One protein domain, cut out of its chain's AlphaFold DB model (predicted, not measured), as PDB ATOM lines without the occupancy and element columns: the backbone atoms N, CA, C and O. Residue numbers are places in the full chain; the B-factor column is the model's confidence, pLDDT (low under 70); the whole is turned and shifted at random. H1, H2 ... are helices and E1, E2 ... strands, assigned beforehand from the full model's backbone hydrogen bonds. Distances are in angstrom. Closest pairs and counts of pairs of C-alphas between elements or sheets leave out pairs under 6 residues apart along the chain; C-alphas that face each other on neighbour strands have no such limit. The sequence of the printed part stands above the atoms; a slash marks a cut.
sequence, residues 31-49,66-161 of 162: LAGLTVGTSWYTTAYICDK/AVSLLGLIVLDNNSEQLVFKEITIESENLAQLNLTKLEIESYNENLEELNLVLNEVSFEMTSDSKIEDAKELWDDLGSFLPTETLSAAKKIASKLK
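Overview. This is residues 31 to 49 and 66 to 161 of the 162 residues of an uncharacterized protein of Bacteriovorax sp. MedPE-SWde (UniProt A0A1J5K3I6). In this rounded body, helices H4 and H5 fold back on each other as a hairpin along one side, H6 runs through the middle, short H1 packs on both H5 and H6, and H3 packs across residues 148 to 153 of H6. A small strand hairpin, E1 and E2, packs on H4 through E2, and H2 lies far out. The printed part has 115 residues with six named helices and two named strands, in the order H1 E1 E2 H2 H3 H4 H5 H6; its antiparallel sheet is E1 - E2 and its class mostly helix. It is compact, with a radius of gyration of the C-alphas of 13.5 A and spans of 40 by 34 by 28 A.

Arrangement. Start at H1, residues 31 to 35: it touches H5, residues 131 to 144, the closest C-alphas being Gly 33 and Lys 135, 4.0 A. In E1, residues 73 to 76, and E2, residues 81 to 84, an antiparallel hairpin, find N 74 and O 83 within hydrogen-bond range at 2.9 A. H2, residues 92 to 96, touches no helix. H3, residues 101 to 109, touches H6, residues 147 to 158, about perpendicular at 87 degrees; the closest C-alphas are Tyr 107 and Thr 149, 4.3 A. H4, residues 111 to 124, and H5 touch as a helical hairpin; the closest C-alphas are Val 121 and Leu 137, 5.9 A. Every O i to N i+4 pair is within hydrogen-bond range in H1, H3, H4 and H6, against 8 of 10 in H5 and 0 of 1 in H2, where 1 of 2 O i to N i+3 pairs is.

Along the chain. Find C-alpha 31 at (-45.123, -43.685, -32.979), where H1 begins. H4 measures 20.1 A, H5 20.4 A and H6 16.3 A, ending at C-alpha 158, (-45.631, -51.382, -28.633).

Size, cuts and confidence. Residues 50 to 65 are cut out, leaving 12.4 A between C-alphas 49 and 66. Of the links printed whole, none is long. Look for pLDDT under 70 at residues 37 to 49, 66 to 81, 89 to 96 and 159 to 161.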
ATOM      1  N   LEU A  31     -44.774 -42.462 -33.711       77.81
ATOM      2  CA  LEU A  31     -45.123 -43.685 -32.979       77.81
ATOM      3  C   LEU A  31     -43.895 -44.541 -32.640       77.81
ATOM      4  O   LEU A  31     -43.851 -45.130 -31.559       77.81
ATOM      5  N   ALA A  32     -42.885 -44.590 -33.516       76.62
ATOM      6  CA  ALA A  32     -41.617 -45.269 -33.244       76.62
ATOM      7  C   ALA A  32     -40.974 -44.748 -31.960       76.62
ATOM      8  O   ALA A  32     -40.669 -45.539 -31.061       76.62
ATOM      9  N   GLY A  33     -40.814 -43.422 -31.876       77.06
ATOM     10  CA  GLY A  33     -40.196 -42.720 -30.753       77.06
ATOM     11  C   GLY A  33     -40.885 -43.018 -29.427       77.06
ATOM     12  O   GLY A  33     -40.212 -43.271 -28.427       77.06
ATOM     13  N   LEU A  34     -42.220 -43.113 -29.434       82.62
ATOM     14  CA  LEU A  34     -43.008 -43.450 -28.245       82.62
ATOM     15  C   LEU A  34     -42.633 -44.824 -27.663       82.62
ATOM     16  O   LEU A  34     -42.646 -45.009 -26.446       82.62
ATOM     17  N   THR A  35     -42.276 -45.793 -28.511       76.75
ATOM     18  CA  THR A  35     -41.939 -47.165 -28.080       76.75
ATOM     19  C   THR A  35     -40.494 -47.333 -27.601       76.75
ATOM     20  O   THR A  35     -40.140 -48.377 -27.045       76.75
ATOM     21  N   VAL A  36     -39.636 -46.324 -27.777       70.94
ATOM     22  CA  VAL A  36     -38.226 -46.430 -27.397       70.94
ATOM     23  C   VAL A  36     -38.087 -46.448 -25.874       70.94
ATOM     24  O   VAL A  36     -38.588 -45.579 -25.163       70.94
ATOM     25  N   GLY A  37     -37.377 -47.450 -25.352       56.91
ATOM     26  CA  GLY A  37     -37.141 -47.607 -23.913       56.91
ATOM     27  C   GLY A  37     -38.160 -48.485 -23.179       56.91
ATOM     28  O   GLY A  37     -37.983 -48.731 -21.986       56.91
ATOM     29  N   THR A  38     -39.178 -49.037 -23.854       59.38
ATOM     30  CA  THR A  38     -39.994 -50.118 -23.273       59.38
ATOM     31  C   THR A  38     -39.181 -51.419 -23.294       59.38
ATOM     32  O   THR A  38     -38.897 -51.971 -24.357       59.38
ATOM     33  N   SER A  39     -38.720 -51.890 -22.135       37.62
ATOM     34  CA  SER A  39     -37.753 -52.988 -22.029       37.62
ATOM     35  C   SER A  39     -38.332 -54.356 -22.414       37.62
ATOM     36  O   SER A  39     -39.025 -54.980 -21.614       37.62
ATOM     37  N   TRP A  40     -38.008 -54.832 -23.616       32.88
ATOM     38  CA  TRP A  40     -37.472 -56.166 -23.944       32.88
ATOM     39  C   TRP A  40     -37.240 -56.190 -25.464       32.88
ATOM     40  O   TRP A  40     -38.147 -55.869 -26.215       32.88
ATOM     41  N   TYR A  41     -36.001 -56.449 -25.896       32.84
ATOM     42  CA  TYR A  41     -35.537 -56.612 -27.286       32.84
ATOM     43  C   TYR A  41     -36.484 -56.157 -28.402       32.84
ATOM     44  O   TYR A  41     -37.144 -56.989 -29.016       32.84
ATOM     45  N   THR A  42     -36.509 -54.872 -28.751       34.56
ATOM     46  CA  THR A  42     -37.090 -54.509 -30.044       34.56
ATOM     47  C   THR A  42     -36.311 -53.367 -30.705       34.56
ATOM     48  O   THR A  42     -36.601 -52.187 -30.532       34.56
ATOM     49  N   THR A  43     -35.318 -53.710 -31.525       34.28
ATOM     50  CA  THR A  43     -34.841 -52.813 -32.589       34.28
ATOM     51  C   THR A  43     -36.049 -52.414 -33.435       34.28
ATOM     52  O   THR A  43     -36.822 -53.266 -33.872       34.28
ATOM     53  N   ALA A  44     -36.317 -51.117 -33.550       37.41
ATOM     54  CA  ALA A  44     -37.383 -50.598 -34.391       37.41
ATOM     55  C   ALA A  44     -36.958 -50.720 -35.857       37.41
ATOM     56  O   ALA A  44     -36.100 -49.978 -36.316       37.41
ATOM     57  N   TYR A  45     -37.542 -51.677 -36.573       36.62
ATOM     58  CA  TYR A  45     -37.611 -51.622 -38.027       36.62
ATOM     59  C   TYR A  45     -38.960 -51.000 -38.362       36.62
ATOM     60  O   TYR A  45     -39.957 -51.700 -38.506       36.62
ATOM     61  N   ILE A  46     -39.003 -49.669 -38.382       38.03
ATOM     62  CA  ILE A  46     -40.089 -48.961 -39.052       38.03
ATOM     63  C   ILE A  46     -39.582 -48.741 -40.461       38.03
ATOM     64  O   ILE A  46     -38.737 -47.887 -40.713       38.03
ATOM     65  N   CYS A  47     -40.020 -49.611 -41.359       34.72
ATOM     66  CA  CYS A  47     -39.857 -49.363 -42.773       34.72
ATOM     67  C   CYS A  47     -40.617 -48.076 -43.096       34.72
ATOM     68  O   CYS A  47     -41.773 -47.938 -42.695       34.72
ATOM     69  N   ASP A  48     -39.956 -47.154 -43.793       32.69
ATOM     70  CA  ASP A  48     -40.466 -45.853 -44.242       32.69
ATOM     71  C   ASP A  48     -41.555 -46.014 -45.321       32.69
ATOM     72  O   ASP A  48     -41.437 -45.606 -46.473       32.69
ATOM     73  N   LYS A  49     -42.608 -46.753 -44.979       37.12
ATOM     74  CA  LYS A  49     -43.601 -47.263 -45.914       37.12
ATOM     75  C   LYS A  49     -45.002 -46.902 -45.476       37.12
ATOM     76  O   LYS A  49     -45.853 -47.762 -45.270       37.12
ATOM     77  N   ALA A  66     -52.060 -54.791 -41.978       35.78
ATOM     78  CA  ALA A  66     -51.836 -54.850 -40.533       35.78
ATOM     79  C   ALA A  66     -52.415 -53.612 -39.802       35.78
ATOM     80  O   ALA A  66     -51.806 -53.062 -38.894       35.78
ATOM     81  N   VAL A  67     -53.621 -53.179 -40.192       38.34
ATOM     82  CA  VAL A  67     -54.422 -52.111 -39.551       38.34
ATOM     83  C   VAL A  67     -55.255 -52.670 -38.379       38.34
ATOM     84  O   VAL A  67     -56.047 -51.971 -37.756       38.34
ATOM     85  N   SER A  68     -55.098 -53.949 -38.033       37.91
ATOM     86  CA  SER A  68     -56.038 -54.655 -37.154       37.91
ATOM     87  C   SER A  68     -55.567 -54.913 -35.727       37.91
ATOM     88  O   SER A  68     -56.319 -55.524 -34.972       37.91
ATOM     89  N   LEU A  69     -54.383 -54.469 -35.290       45.62
ATOM     90  CA  LEU A  69     -53.880 -55.009 -34.021       45.62
ATOM     91  C   LEU A  69     -54.443 -54.411 -32.733       45.62
ATOM     92  O   LEU A  69     -54.331 -55.090 -31.722       45.62
ATOM     93  N   LEU A  70     -55.158 -53.277 -32.742       51.91
ATOM     94  CA  LEU A  70     -55.949 -52.854 -31.568       51.91
ATOM     95  C   LEU A  70     -57.216 -52.034 -31.869       51.91
ATOM     96  O   LEU A  70     -58.048 -51.905 -30.978       51.91
ATOM     97  N   GLY A  71     -57.367 -51.413 -33.047       56.81
ATOM     98  CA  GLY A  71     -58.407 -50.387 -33.272       56.81
ATOM     99  C   GLY A  71     -58.241 -49.123 -32.406       56.81
ATOM    100  O   GLY A  71     -58.994 -48.166 -32.554       56.81
ATOM    101  N   LEU A  72     -57.233 -49.116 -31.524       69.94
ATOM    102  CA  LEU A  72     -56.895 -48.038 -30.597       69.94
ATOM    103  C   LEU A  72     -55.964 -46.995 -31.214       69.94
ATOM    104  O   LEU A  72     -55.777 -45.947 -30.614       69.94
ATOM    105  N   ILE A  73     -55.386 -47.263 -32.387       69.38
ATOM    106  CA  ILE A  73     -54.691 -46.278 -33.221       69.38
ATOM    107  C   ILE A  73     -55.217 -46.470 -34.641       69.38
ATOM    108  O   ILE A  73     -55.181 -47.588 -35.159       69.38
ATOM    109  N   VAL A  74     -55.733 -45.410 -35.254       68.25
ATOM    110  CA  VAL A  74     -56.265 -45.447 -36.624       68.25
ATOM    111  C   VAL A  74     -55.760 -44.259 -37.421       68.25
ATOM    112  O   VAL A  74     -55.472 -43.211 -36.853       68.25
ATOM    113  N   LEU A  75     -55.702 -44.417 -38.740       61.44
ATOM    114  CA  LEU A  75     -55.584 -43.286 -39.649       61.44
ATOM    115  C   LEU A  75     -56.956 -42.609 -39.740       61.44
ATOM    116  O   LEU A  75     -57.949 -43.260 -40.067       61.44
ATOM    117  N   ASP A  76     -57.033 -41.327 -39.412       59.16
ATOM    118  CA  ASP A  76     -58.245 -40.556 -39.648       59.16
ATOM    119  C   ASP A  76     -58.354 -40.217 -41.140       59.16
ATOM    120  O   ASP A  76     -57.535 -39.489 -41.696       59.16
ATOM    121  N   ASN A  77     -59.397 -40.740 -41.789       44.69
ATOM    122  CA  ASN A  77     -59.642 -40.590 -43.226       44.69
ATOM    123  C   ASN A  77     -59.777 -39.128 -43.682       44.69
ATOM    124  O   ASN A  77     -59.656 -38.859 -44.873       44.69
ATOM    125  N   ASN A  78     -60.076 -38.202 -42.766       52.28
ATOM    126  CA  ASN A  78     -60.226 -36.786 -43.099       52.28
ATOM    127  C   ASN A  78     -58.917 -36.000 -42.999       52.28
ATOM    128  O   ASN A  78     -58.775 -34.982 -43.673       52.28
ATOM    129  N   SER A  79     -58.004 -36.427 -42.126       53.91
ATOM    130  CA  SER A  79     -56.786 -35.683 -41.798       53.91
ATOM    131  C   SER A  79     -55.505 -36.399 -42.220       53.91
ATOM    132  O   SER A  79     -54.443 -35.794 -42.142       53.91
ATOM    133  N   GLU A  80     -55.588 -37.661 -42.657       58.88
ATOM    134  CA  GLU A  80     -54.433 -38.531 -42.931       58.88
ATOM    135  C   GLU A  80     -53.466 -38.630 -41.730       58.88
ATOM    136  O   GLU A  80     -52.300 -38.992 -41.872       58.88
ATOM    137  N   GLN A  81     -53.956 -38.339 -40.519       66.88
ATOM    138  CA  GLN A  81     -53.185 -38.381 -39.278       66.88
ATOM    139  C   GLN A  81     -53.483 -39.657 -38.498       66.88
ATOM    140  O   GLN A  81     -54.613 -40.155 -38.480       66.88
ATOM    141  N   LEU A  82     -52.461 -40.190 -37.828       71.50
ATOM    142  CA  LEU A  82     -52.655 -41.259 -36.857       71.50
ATOM    143  C   LEU A  82     -53.268 -40.667 -35.594       71.50
ATOM    144  O   LEU A  82     -52.766 -39.687 -35.058       71.50
ATOM    145  N   VAL A  83     -54.339 -41.287 -35.111       78.44
ATOM    146  CA  VAL A  83     -55.025 -40.875 -33.888       78.44
ATOM    147  C   VAL A  83     -55.260 -42.067 -32.977       78.44
ATOM    148  O   VAL A  83     -55.708 -43.134 -33.404       78.44
ATOM    149  N   PHE A  84     -55.000 -41.858 -31.694       85.25
ATOM    150  CA  PHE A  84     -55.430 -42.718 -30.610       85.25
ATOM    151  C   PHE A  84     -56.960 -42.689 -30.481       85.25
ATOM    152  O   PHE A  84     -57.600 -41.635 -30.560       85.25
ATOM    153  N   LYS A  85     -57.558 -43.860 -30.262       83.81
ATOM    154  CA  LYS A  85     -58.991 -44.061 -30.022       83.81
ATOM    155  C   LYS A  85     -59.242 -44.545 -28.608       83.81
ATOM    156  O   LYS A  85     -58.361 -45.120 -27.971       83.81
ATOM    157  N   GLU A  86     -60.461 -44.298 -28.147       85.69
ATOM    158  CA  GLU A  86     -60.927 -44.684 -26.823       85.69
ATOM    159  C   GLU A  86     -60.845 -46.199 -26.622       85.69
ATOM    160  O   GLU A  86     -61.193 -46.990 -27.503       85.69
ATOM    161  N   ILE A  87     -60.403 -46.598 -25.433       81.56
ATOM    162  CA  ILE A  87     -60.430 -47.981 -24.986       81.56
ATOM    163  C   ILE A  87     -61.835 -48.319 -24.500       81.56
ATOM    164  O   ILE A  87     -62.278 -47.828 -23.460       81.56
ATOM    165  N   THR A  88     -62.503 -49.232 -25.199       75.00
ATOM    166  CA  THR A  88     -63.743 -49.851 -24.728       75.00
ATOM    167  C   THR A  88     -63.424 -51.140 -23.968       75.00
ATOM    168  O   THR A  88     -62.611 -51.955 -24.406       75.00
ATOM    169  N   ILE A  89     -64.069 -51.339 -22.814       58.09
ATOM    170  CA  ILE A  89     -63.827 -52.467 -21.887       58.09
ATOM    171  C   ILE A  89     -64.073 -53.838 -22.555       58.09
ATOM    172  O   ILE A  89     -63.534 -54.849 -22.115       58.09
ATOM    173  N   GLU A  90     -64.839 -53.868 -23.644       57.91
ATOM    174  CA  GLU A  90     -65.147 -55.073 -24.424       57.91
ATOM    175  C   GLU A  90     -64.053 -55.464 -25.428       57.91
ATOM    176  O   GLU A  90     -64.175 -56.485 -26.103       57.91
ATOM    177  N   SER A  91     -62.973 -54.687 -25.554       58.38
ATOM    178  CA  SER A  91     -61.897 -55.044 -26.475       58.38
ATOM    179  C   SER A  91     -61.097 -56.231 -25.924       58.38
ATOM    180  O   SER A  91     -60.241 -56.099 -25.051       58.38
ATOM    181  N   GLU A  92     -61.362 -57.419 -26.478       52.00
ATOM    182  CA  GLU A  92     -60.687 -58.696 -26.170       52.00
ATOM    183  C   GLU A  92     -59.146 -58.600 -26.244       52.00
ATOM    184  O   GLU A  92     -58.418 -59.387 -25.636       52.00
ATOM    185  N   ASN A  93     -58.634 -57.575 -26.929       54.88
ATOM    186  CA  ASN A  93     -57.212 -57.298 -27.089       54.88
ATOM    187  C   ASN A  93     -56.559 -56.579 -25.885       54.88
ATOM    188  O   ASN A  93     -55.329 -56.566 -25.788       54.88
ATOM    189  N   LEU A  94     -57.329 -56.039 -24.926       60.66
ATOM    190  CA  LEU A  94     -56.784 -55.377 -23.724       60.66
ATOM    191  C   LEU A  94     -56.030 -56.330 -22.807       60.66
ATOM    192  O   LEU A  94     -55.031 -55.943 -22.195       60.66
ATOM    193  N   ALA A  95     -56.465 -57.590 -22.750       62.91
ATOM    194  CA  ALA A  95     -55.808 -58.612 -21.944       62.91
ATOM    195  C   ALA A  95     -54.334 -58.805 -22.351       62.91
ATOM    196  O   ALA A  95     -53.492 -59.112 -21.510       62.91
ATOM    197  N   GLN A  96     -53.994 -58.566 -23.623       65.94
ATOM    198  CA  GLN A  96     -52.631 -58.718 -24.141       65.94
ATOM    199  C   GLN A  96     -51.725 -57.512 -23.855       65.94
ATOM    200  O   GLN A  96     -50.499 -57.615 -23.987       65.94
ATOM    201  N   LEU A  97     -52.316 -56.371 -23.494       71.56
ATOM    202  CA  LEU A  97     -51.614 -55.119 -23.229       71.56
ATOM    203  C   LEU A  97     -51.190 -54.957 -21.771       71.56
ATOM    204  O   LEU A  97     -50.351 -54.104 -21.483       71.56
ATOM    205  N   ASN A  98     -51.737 -55.773 -20.863       78.88
ATOM    206  CA  ASN A  98     -51.490 -55.669 -19.424       78.88
ATOM    207  C   ASN A  98     -51.670 -54.218 -18.918       78.88
ATOM    208  O   ASN A  98     -50.819 -53.665 -18.211       78.88
ATOM    209  N   LEU A  99     -52.753 -53.575 -19.369       81.62
ATOM    210  CA  LEU A  99     -53.156 -52.251 -18.913       81.62
ATOM    211  C   LEU A  99     -53.854 -52.377 -17.563       81.62
ATOM    212  O   LEU A  99     -54.752 -53.195 -17.373       81.62
ATOM    213  N   THR A 100     -53.436 -51.549 -16.621       86.88
ATOM    214  CA  THR A 100     -54.134 -51.386 -15.352       86.88
ATOM    215  C   THR A 100     -55.409 -50.575 -15.562       86.88
ATOM    216  O   THR A 100     -55.516 -49.781 -16.495       86.88
ATOM    217  N   LYS A 101     -56.375 -50.722 -14.652       85.50
ATOM    218  CA  LYS A 101     -57.603 -49.918 -14.679       85.50
ATOM    219  C   LYS A 101     -57.309 -48.409 -14.690       85.50
ATOM    220  O   LYS A 101     -57.938 -47.680 -15.446       85.50
ATOM    221  N   LEU A 102     -56.324 -47.973 -13.906       88.81
ATOM    222  CA  LEU A 102     -55.939 -46.565 -13.805       88.81
ATOM    223  C   LEU A 102     -55.308 -46.045 -15.107       88.81
ATOM    224  O   LEU A 102     -55.590 -44.924 -15.514       88.81
ATOM    225  N   GLU A 103     -54.516 -46.867 -15.800       89.31
ATOM    226  CA  GLU A 103     -53.994 -46.536 -17.134       89.31
ATOM    227  C   GLU A 103     -55.113 -46.374 -18.166       89.31
ATOM    228  O   GLU A 103     -55.068 -45.438 -18.954       89.31
ATOM    229  N   ILE A 104     -56.132 -47.241 -18.144       88.00
ATOM    230  CA  ILE A 104     -57.281 -47.157 -19.061       88.00
ATOM    231  C   ILE A 104     -58.097 -45.886 -18.798       88.00
ATOM    232  O   ILE A 104     -58.409 -45.152 -19.733       88.00
ATOM    233  N   GLU A 105     -58.418 -45.617 -17.531       90.81
ATOM    234  CA  GLU A 105     -59.164 -44.420 -17.123       90.81
ATOM    235  C   GLU A 105     -58.394 -43.148 -17.498       90.81
ATOM    236  O   GLU A 105     -58.923 -42.297 -18.210       90.81
ATOM    237  N   SER A 106     -57.113 -43.060 -17.122       92.88
ATOM    238  CA  SER A 106     -56.267 -41.906 -17.437       92.88
ATOM    239  C   SER A 106     -56.078 -41.717 -18.944       92.88
ATOM    240  O   SER A 106     -56.060 -40.585 -19.426       92.88
ATOM    241  N   TYR A 107     -55.934 -42.800 -19.710       92.81
ATOM    242  CA  TYR A 107     -55.824 -42.737 -21.165       92.81
ATOM    243  C   TYR A 107     -57.096 -42.170 -21.804       92.81
ATOM    244  O   TYR A 107     -57.008 -41.211 -22.564       92.81
ATOM    245  N   ASN A 108     -58.274 -42.698 -21.455       91.50
ATOM    246  CA  ASN A 108     -59.542 -42.229 -22.019       91.50
ATOM    247  C   ASN A 108     -59.856 -40.780 -21.600       91.50
ATOM    248  O   ASN A 108     -60.313 -39.989 -22.422       91.50
ATOM    249  N   GLU A 109     -59.571 -40.399 -20.348       95.00
ATOM    250  CA  GLU A 109     -59.805 -39.039 -19.833       95.00
ATOM    251  C   GLU A 109     -58.909 -37.955 -20.454       95.00
ATOM    252  O   GLU A 109     -59.249 -36.770 -20.367       95.00
ATOM    253  N   ASN A 110     -57.764 -38.353 -21.019       93.38
ATOM    254  CA  ASN A 110     -56.756 -37.461 -21.602       93.38
ATOM    255  C   ASN A 110     -56.471 -37.810 -23.074       93.38
ATOM    256  O   ASN A 110     -55.385 -37.541 -23.587       93.38
ATOM    257  N   LEU A 111     -57.424 -38.463 -23.749       90.38
ATOM    258  CA  LEU A 111     -57.272 -38.932 -25.126       90.38
ATOM    259  C   LEU A 111     -57.076 -37.772 -26.112       90.38
ATOM    260  O   LEU A 111     -56.323 -37.893 -27.077       90.38
ATOM    261  N   GLU A 112     -57.759 -36.652 -25.876       89.12
ATOM    262  CA  GLU A 112     -57.633 -35.444 -26.693       89.12
ATOM    263  C   GLU A 112     -56.234 -34.841 -26.545       89.12
ATOM    264  O   GLU A 112     -55.547 -34.630 -27.542       89.12
ATOM    265  N   GLU A 113     -55.763 -34.656 -25.309       89.81
ATOM    266  CA  GLU A 113     -54.421 -34.150 -25.031       89.81
ATOM    267  C   GLU A 113     -53.327 -35.088 -25.569       89.81
ATOM    268  O   GLU A 113     -52.345 -34.621 -26.142       89.81
ATOM    269  N   LEU A 114     -53.505 -36.408 -25.455       91.81
ATOM    270  CA  LEU A 114     -52.585 -37.395 -26.027       91.81
ATOM    271  C   LEU A 114     -52.500 -37.285 -27.557       91.81
ATOM    272  O   LEU A 114     -51.407 -37.356 -28.116       91.81
ATOM    273  N   ASN A 115     -53.637 -37.106 -28.233       88.25
ATOM    274  CA  ASN A 115     -53.674 -36.916 -29.683       88.25
ATOM    275  C   ASN A 115     -53.039 -35.592 -30.115       88.25
ATOM    276  O   ASN A 115     -52.346 -35.560 -31.128       88.25
ATOM    277  N   LEU A 116     -53.208 -34.517 -29.337       88.94
ATOM    278  CA  LEU A 116     -52.509 -33.253 -29.584       88.94
ATOM    279  C   LEU A 116     -50.988 -33.428 -29.503       88.94
ATOM    280  O   LEU A 116     -50.276 -32.953 -30.384       88.94
ATOM    281  N   VAL A 117     -50.495 -34.153 -28.494       90.75
ATOM    282  CA  VAL A 117     -49.062 -34.461 -28.377       90.75
ATOM    283  C   VAL A 117     -48.583 -35.317 -29.551       90.75
ATOM    284  O   VAL A 117     -47.573 -34.981 -30.158       90.75
ATOM    285  N   LEU A 118     -49.304 -36.383 -29.922       87.75
ATOM    286  CA  LEU A 118     -48.945 -37.215 -31.079       87.75
ATOM    287  C   LEU A 118     -48.855 -36.392 -32.369       87.75
ATOM    288  O   LEU A 118     -47.922 -36.579 -33.151       87.75
ATOM    289  N   ASN A 119     -49.814 -35.495 -32.588       86.12
ATOM    290  CA  ASN A 119     -49.840 -34.632 -33.760       86.12
ATOM    291  C   ASN A 119     -48.639 -33.691 -33.792       86.12
ATOM    292  O   ASN A 119     -48.015 -33.563 -34.840       86.12
ATOM    293  N   GLU A 120     -48.275 -33.096 -32.657       85.56
ATOM    294  CA  GLU A 120     -47.108 -32.216 -32.584       85.56
ATOM    295  C   GLU A 120     -45.801 -32.978 -32.804       85.56
ATOM    296  O   GLU A 120     -44.974 -32.562 -33.614       85.56
ATOM    297  N   VAL A 121     -45.633 -34.140 -32.160       87.62
ATOM    298  CA  VAL A 121     -44.460 -34.987 -32.413       87.62
ATOM    299  C   VAL A 121     -44.402 -35.343 -33.896       87.62
ATOM    300  O   VAL A 121     -43.350 -35.233 -34.506       87.62
ATOM    301  N   SER A 122     -45.525 -35.727 -34.505       82.50
ATOM    302  CA  SER A 122     -45.579 -36.058 -35.934       82.50
ATOM    303  C   SER A 122     -45.225 -34.867 -36.820       82.50
ATOM    304  O   SER A 122     -44.544 -35.054 -37.823       82.50
ATOM    305  N   PHE A 123     -45.671 -33.665 -36.456       83.94
ATOM    306  CA  PHE A 123     -45.434 -32.425 -37.190       83.94
ATOM    307  C   PHE A 123     -43.961 -32.006 -37.181       83.94
ATOM    308  O   PHE A 123     -43.430 -31.610 -38.217       83.94
ATOM    309  N   GLU A 124     -43.289 -32.132 -36.038       84.44
ATOM    310  CA  GLU A 124     -41.860 -31.823 -35.909       84.44
ATOM    311  C   GLU A 124     -40.966 -32.891 -36.574       84.44
ATOM    312  O   GLU A 124     -39.770 -32.667 -36.777       84.44
ATOM    313  N   MET A 125     -41.528 -34.041 -36.970       79.94
ATOM    314  CA  MET A 125     -40.809 -35.067 -37.725       79.94
ATOM    315  C   MET A 125     -40.790 -34.780 -39.224       79.94
ATOM    316  O   MET A 125     -41.814 -34.736 -39.902       79.94
ATOM    317  N   THR A 126     -39.574 -34.671 -39.748       79.25
ATOM    318  CA  THR A 126     -39.254 -34.545 -41.174       79.25
ATOM    319  C   THR A 126     -38.715 -35.866 -41.735       79.25
ATOM    320  O   THR A 126     -38.426 -36.799 -40.985       79.25
ATOM    321  N   SER A 127     -38.521 -35.952 -43.056       71.88
ATOM    322  CA  SER A 127     -37.946 -37.139 -43.717       71.88
ATOM    323  C   SER A 127     -36.543 -37.515 -43.225       71.88
ATOM    324  O   SER A 127     -36.169 -38.680 -43.286       71.88
ATOM    325  N   ASP A 128     -35.775 -36.545 -42.721       76.00
ATOM    326  CA  ASP A 128     -34.411 -36.763 -42.221       76.00
ATOM    327  C   ASP A 128     -34.368 -37.060 -40.711       76.00
ATOM    328  O   ASP A 128     -33.292 -37.286 -40.148       76.00
ATOM    329  N   SER A 129     -35.526 -37.032 -40.042       75.88
ATOM    330  CA  SER A 129     -35.626 -37.228 -38.594       75.88
ATOM    331  C   SER A 129     -35.386 -38.682 -38.209       75.88
ATOM    332  O   SER A 129     -35.748 -39.617 -38.925       75.88
ATOM    333  N   LYS A 130     -34.781 -38.881 -37.042       80.56
ATOM    334  CA  LYS A 130     -34.478 -40.194 -36.479       80.56
ATOM    335  C   LYS A 130     -35.464 -40.563 -35.386       80.56
ATOM    336  O   LYS A 130     -36.182 -39.737 -34.830       80.56
ATOM    337  N   ILE A 131     -35.469 -41.846 -35.045       78.88
ATOM    338  CA  ILE A 131     -36.321 -42.385 -33.983       78.88
ATOM    339  C   ILE A 131     -35.962 -41.741 -32.634       78.88
ATOM    340  O   ILE A 131     -36.835 -41.512 -31.799       78.88
ATOM    341  N   GLU A 132     -34.685 -41.426 -32.428       82.31
ATOM    342  CA  GLU A 132     -34.193 -40.723 -31.247       82.31
ATOM    343  C   GLU A 132     -34.757 -39.301 -31.135       82.31
ATOM    344  O   GLU A 132     -35.094 -38.890 -30.025       82.31
ATOM    345  N   ASP A 133     -34.940 -38.600 -32.258       82.56
ATOM    346  CA  ASP A 133     -35.521 -37.253 -32.284       82.56
ATOM    347  C   ASP A 133     -37.004 -37.314 -31.873       82.56
ATOM    348  O   ASP A 133     -37.460 -36.566 -31.009       82.56
ATOM    349  N   ALA A 134     -37.747 -38.292 -32.406       83.12
ATOM    350  CA  ALA A 134     -39.128 -38.551 -32.001       83.12
ATOM    351  C   ALA A 134     -39.241 -38.910 -30.509       83.12
ATOM    352  O   ALA A 134     -40.180 -38.495 -29.831       83.12
ATOM    353  N   LYS A 135     -38.295 -39.696 -29.981       86.31
ATOM    354  CA  LYS A 135     -38.244 -40.041 -28.554       86.31
ATOM    355  C   LYS A 135     -38.025 -38.799 -27.693       86.31
ATOM    356  O   LYS A 135     -38.691 -38.667 -26.672       86.31
ATOM    357  N   GLU A 136     -37.100 -37.920 -28.071       90.44
ATOM    358  CA  GLU A 136     -36.826 -36.684 -27.330       90.44
ATOM    359  C   GLU A 136     -38.066 -35.784 -27.277       90.44
ATOM    360  O   GLU A 136     -38.442 -35.329 -26.198       90.44
ATOM    361  N   LEU A 137     -38.772 -35.635 -28.401       90.19
ATOM    362  CA  LEU A 137     -40.041 -34.906 -28.450       90.19
ATOM    363  C   LEU A 137     -41.121 -35.542 -27.565       90.19
ATOM    364  O   LEU A 137     -41.852 -34.831 -26.881       90.19
ATOM    365  N   TRP A 138     -41.215 -36.874 -27.526       91.88
ATOM    366  CA  TRP A 138     -42.122 -37.567 -26.605       91.88
ATOM    367  C   TRP A 138     -41.729 -37.418 -25.136       91.88
ATOM    368  O   TRP A 138     -42.615 -37.380 -24.283       91.88
ATOM    369  N   ASP A 139     -40.438 -37.361 -24.820       90.00
ATOM    370  CA  ASP A 139     -39.968 -37.146 -23.452       90.00
ATOM    371  C   ASP A 139     -40.268 -35.705 -22.989       90.00
ATOM    372  O   ASP A 139     -40.647 -35.511 -21.832       90.00
ATOM    373  N   ASP A 140     -40.171 -34.717 -23.886       89.94
ATOM    374  CA  ASP A 140     -40.501 -33.314 -23.605       89.94
ATOM    375  C   ASP A 140     -42.021 -33.077 -23.559       89.94
ATOM    376  O   ASP A 140     -42.597 -32.804 -22.503       89.94
ATOM    377  N   LEU A 141     -42.717 -33.284 -24.678       90.81
ATOM    378  CA  LEU A 141     -44.152 -33.013 -24.804       90.81
ATOM    379  C   LEU A 141     -45.012 -34.010 -24.014       90.81
ATOM    380  O   LEU A 141     -46.063 -33.659 -23.475       90.81
ATOM    381  N   GLY A 142     -44.565 -35.260 -23.887       88.00
ATOM    382  CA  GLY A 142     -45.254 -36.267 -23.080       88.00
ATOM    383  C   GLY A 142     -45.184 -35.992 -21.578       88.00
ATOM    384  O   GLY A 142     -46.001 -36.536 -20.835       88.00
ATOM    385  N   SER A 143     -44.274 -35.122 -21.115       90.19
ATOM    386  CA  SER A 143     -44.186 -34.723 -19.702       90.19
ATOM    387  C   SER A 143     -45.414 -33.942 -19.211       90.19
ATOM    388  O   SER A 143     -45.682 -33.897 -18.007       90.19
ATOM    389  N   PHE A 144     -46.197 -33.371 -20.136       89.50
ATOM    390  CA  PHE A 144     -47.459 -32.689 -19.838       89.50
ATOM    391  C   PHE A 144     -48.638 -33.649 -19.640       89.50
ATOM    392  O   PHE A 144     -49.690 -33.231 -19.146       89.50
ATOM    393  N   LEU A 145     -48.481 -34.924 -20.001       91.75
ATOM    394  CA  LEU A 145     -49.498 -35.954 -19.817       91.75
ATOM    395  C   LEU A 145     -49.325 -36.654 -18.461       91.75
ATOM    396  O   LEU A 145     -48.206 -36.781 -17.956       91.75
ATOM    397  N   PRO A 146     -50.412 -37.177 -17.867       94.56
ATOM    398  CA  PRO A 146     -50.294 -38.087 -16.737       94.56
ATOM    399  C   PRO A 146     -49.396 -39.280 -17.083       94.56
ATOM    400  O   PRO A 146     -49.452 -39.820 -18.194       94.56
ATOM    401  N   THR A 147     -48.591 -39.726 -16.117       92.56
ATOM    402  CA  THR A 147     -47.662 -40.851 -16.305       92.56
ATOM    403  C   THR A 147     -48.389 -42.103 -16.793       92.56
ATOM    404  O   THR A 147     -47.862 -42.857 -17.608       92.56
ATOM    405  N   GLU A 148     -49.621 -42.308 -16.343       91.81
ATOM    406  CA  GLU A 148     -50.429 -43.473 -16.676       91.81
ATOM    407  C   GLU A 148     -51.053 -43.379 -18.069       91.81
ATOM    408  O   GLU A 148     -51.121 -44.393 -18.761       91.81
ATOM    409  N   THR A 149     -51.384 -42.171 -18.536       94.00
ATOM    410  CA  THR A 149     -51.746 -41.918 -19.942       94.00
ATOM    411  C   THR A 149     -50.577 -42.256 -20.862       94.00
ATOM    412  O   THR A 149     -50.746 -42.996 -21.833       94.00
ATOM    413  N   LEU A 150     -49.372 -41.776 -20.533       92.62
ATOM    414  CA  LEU A 150     -48.179 -42.045 -21.336       92.62
ATOM    415  C   LEU A 150     -47.806 -43.536 -21.304       92.62
ATOM    416  O   LEU A 150     -47.491 -44.118 -22.339       92.62
ATOM    417  N   SER A 151     -47.888 -44.184 -20.139       90.75
ATOM    418  CA  SER A 151     -47.658 -45.629 -19.997       90.75
ATOM    419  C   SER A 151     -48.634 -46.448 -20.847       90.75
ATOM    420  O   SER A 151     -48.215 -47.358 -21.569       90.75
ATOM    421  N   ALA A 152     -49.924 -46.096 -20.824       89.38
ATOM    422  CA  ALA A 152     -50.938 -46.742 -21.647       89.38
ATOM    423  C   ALA A 152     -50.633 -46.599 -23.143       89.38
ATOM    424  O   ALA A 152     -50.595 -47.598 -23.864       89.38
ATOM    425  N   ALA A 153     -50.338 -45.375 -23.591       89.25
ATOM    426  CA  ALA A 153     -50.001 -45.082 -24.979       89.25
ATOM    427  C   ALA A 153     -48.768 -45.873 -25.449       89.25
ATOM    428  O   ALA A 153     -48.795 -46.482 -26.519       89.25
ATOM    429  N   LYS A 154     -47.718 -45.959 -24.617       87.44
ATOM    430  CA  LYS A 154     -46.516 -46.766 -24.892       87.44
ATOM    431  C   LYS A 154     -46.838 -48.251 -25.048       87.44
ATOM    432  O   LYS A 154     -46.370 -48.886 -25.993       87.44
ATOM    433  N   LYS A 155     -47.661 -48.814 -24.157       83.75
ATOM    434  CA  LYS A 155     -48.096 -50.219 -24.239       83.75
ATOM    435  C   LYS A 155     -48.895 -50.481 -25.517       83.75
ATOM    436  O   LYS A 155     -48.607 -51.458 -26.208       83.75
ATOM    437  N   ILE A 156     -49.835 -49.600 -25.857       81.44
ATOM    438  CA  ILE A 156     -50.655 -49.679 -27.077       81.44
ATOM    439  C   ILE A 156     -49.766 -49.632 -28.324       81.44
ATOM    440  O   ILE A 156     -49.813 -50.549 -29.144       81.44
ATOM    441  N   ALA A 157     -48.897 -48.624 -28.429       79.56
ATOM    442  CA  ALA A 157     -47.991 -48.461 -29.563       79.56
ATOM    443  C   ALA A 157     -47.023 -49.650 -29.710       79.56
ATOM    444  O   ALA A 157     -46.769 -50.107 -30.822       79.56
ATOM    445  N   SER A 158     -46.548 -50.230 -28.601       73.94
ATOM    446  CA  SER A 158     -45.631 -51.382 -28.633       73.94
ATOM    447  C   SER A 158     -46.225 -52.646 -29.273       73.94
ATOM    448  O   SER A 158     -45.473 -53.504 -29.732       73.94
ATOM    449  N   LYS A 159     -47.558 -52.776 -29.336       68.44
ATOM    450  CA  LYS A 159     -48.241 -53.920 -29.970       68.44
ATOM    451  C   LYS A 159     -48.496 -53.751 -31.463       68.44
ATOM    452  O   LYS A 159     -48.854 -54.732 -32.109       68.44
ATOM    453  N   LEU A 160     -48.271 -52.560 -32.019       58.69
ATOM    454  CA  LEU A 160     -48.273 -52.352 -33.470       58.69
ATOM    455  C   LEU A 160     -47.029 -52.945 -34.151       58.69
ATOM    456  O   LEU A 160     -46.980 -53.055 -35.370       58.69
ATOM    457  N   LYS A 161     -46.028 -53.346 -33.363       49.91
ATOM    458  CA  LYS A 161     -44.782 -53.951 -33.821       49.91
ATOM    459  C   LYS A 161     -44.968 -55.463 -33.978       49.91
ATOM    460  O   LYS A 161     -44.906 -56.199 -32.991       49.91
TER     461      LYS A 161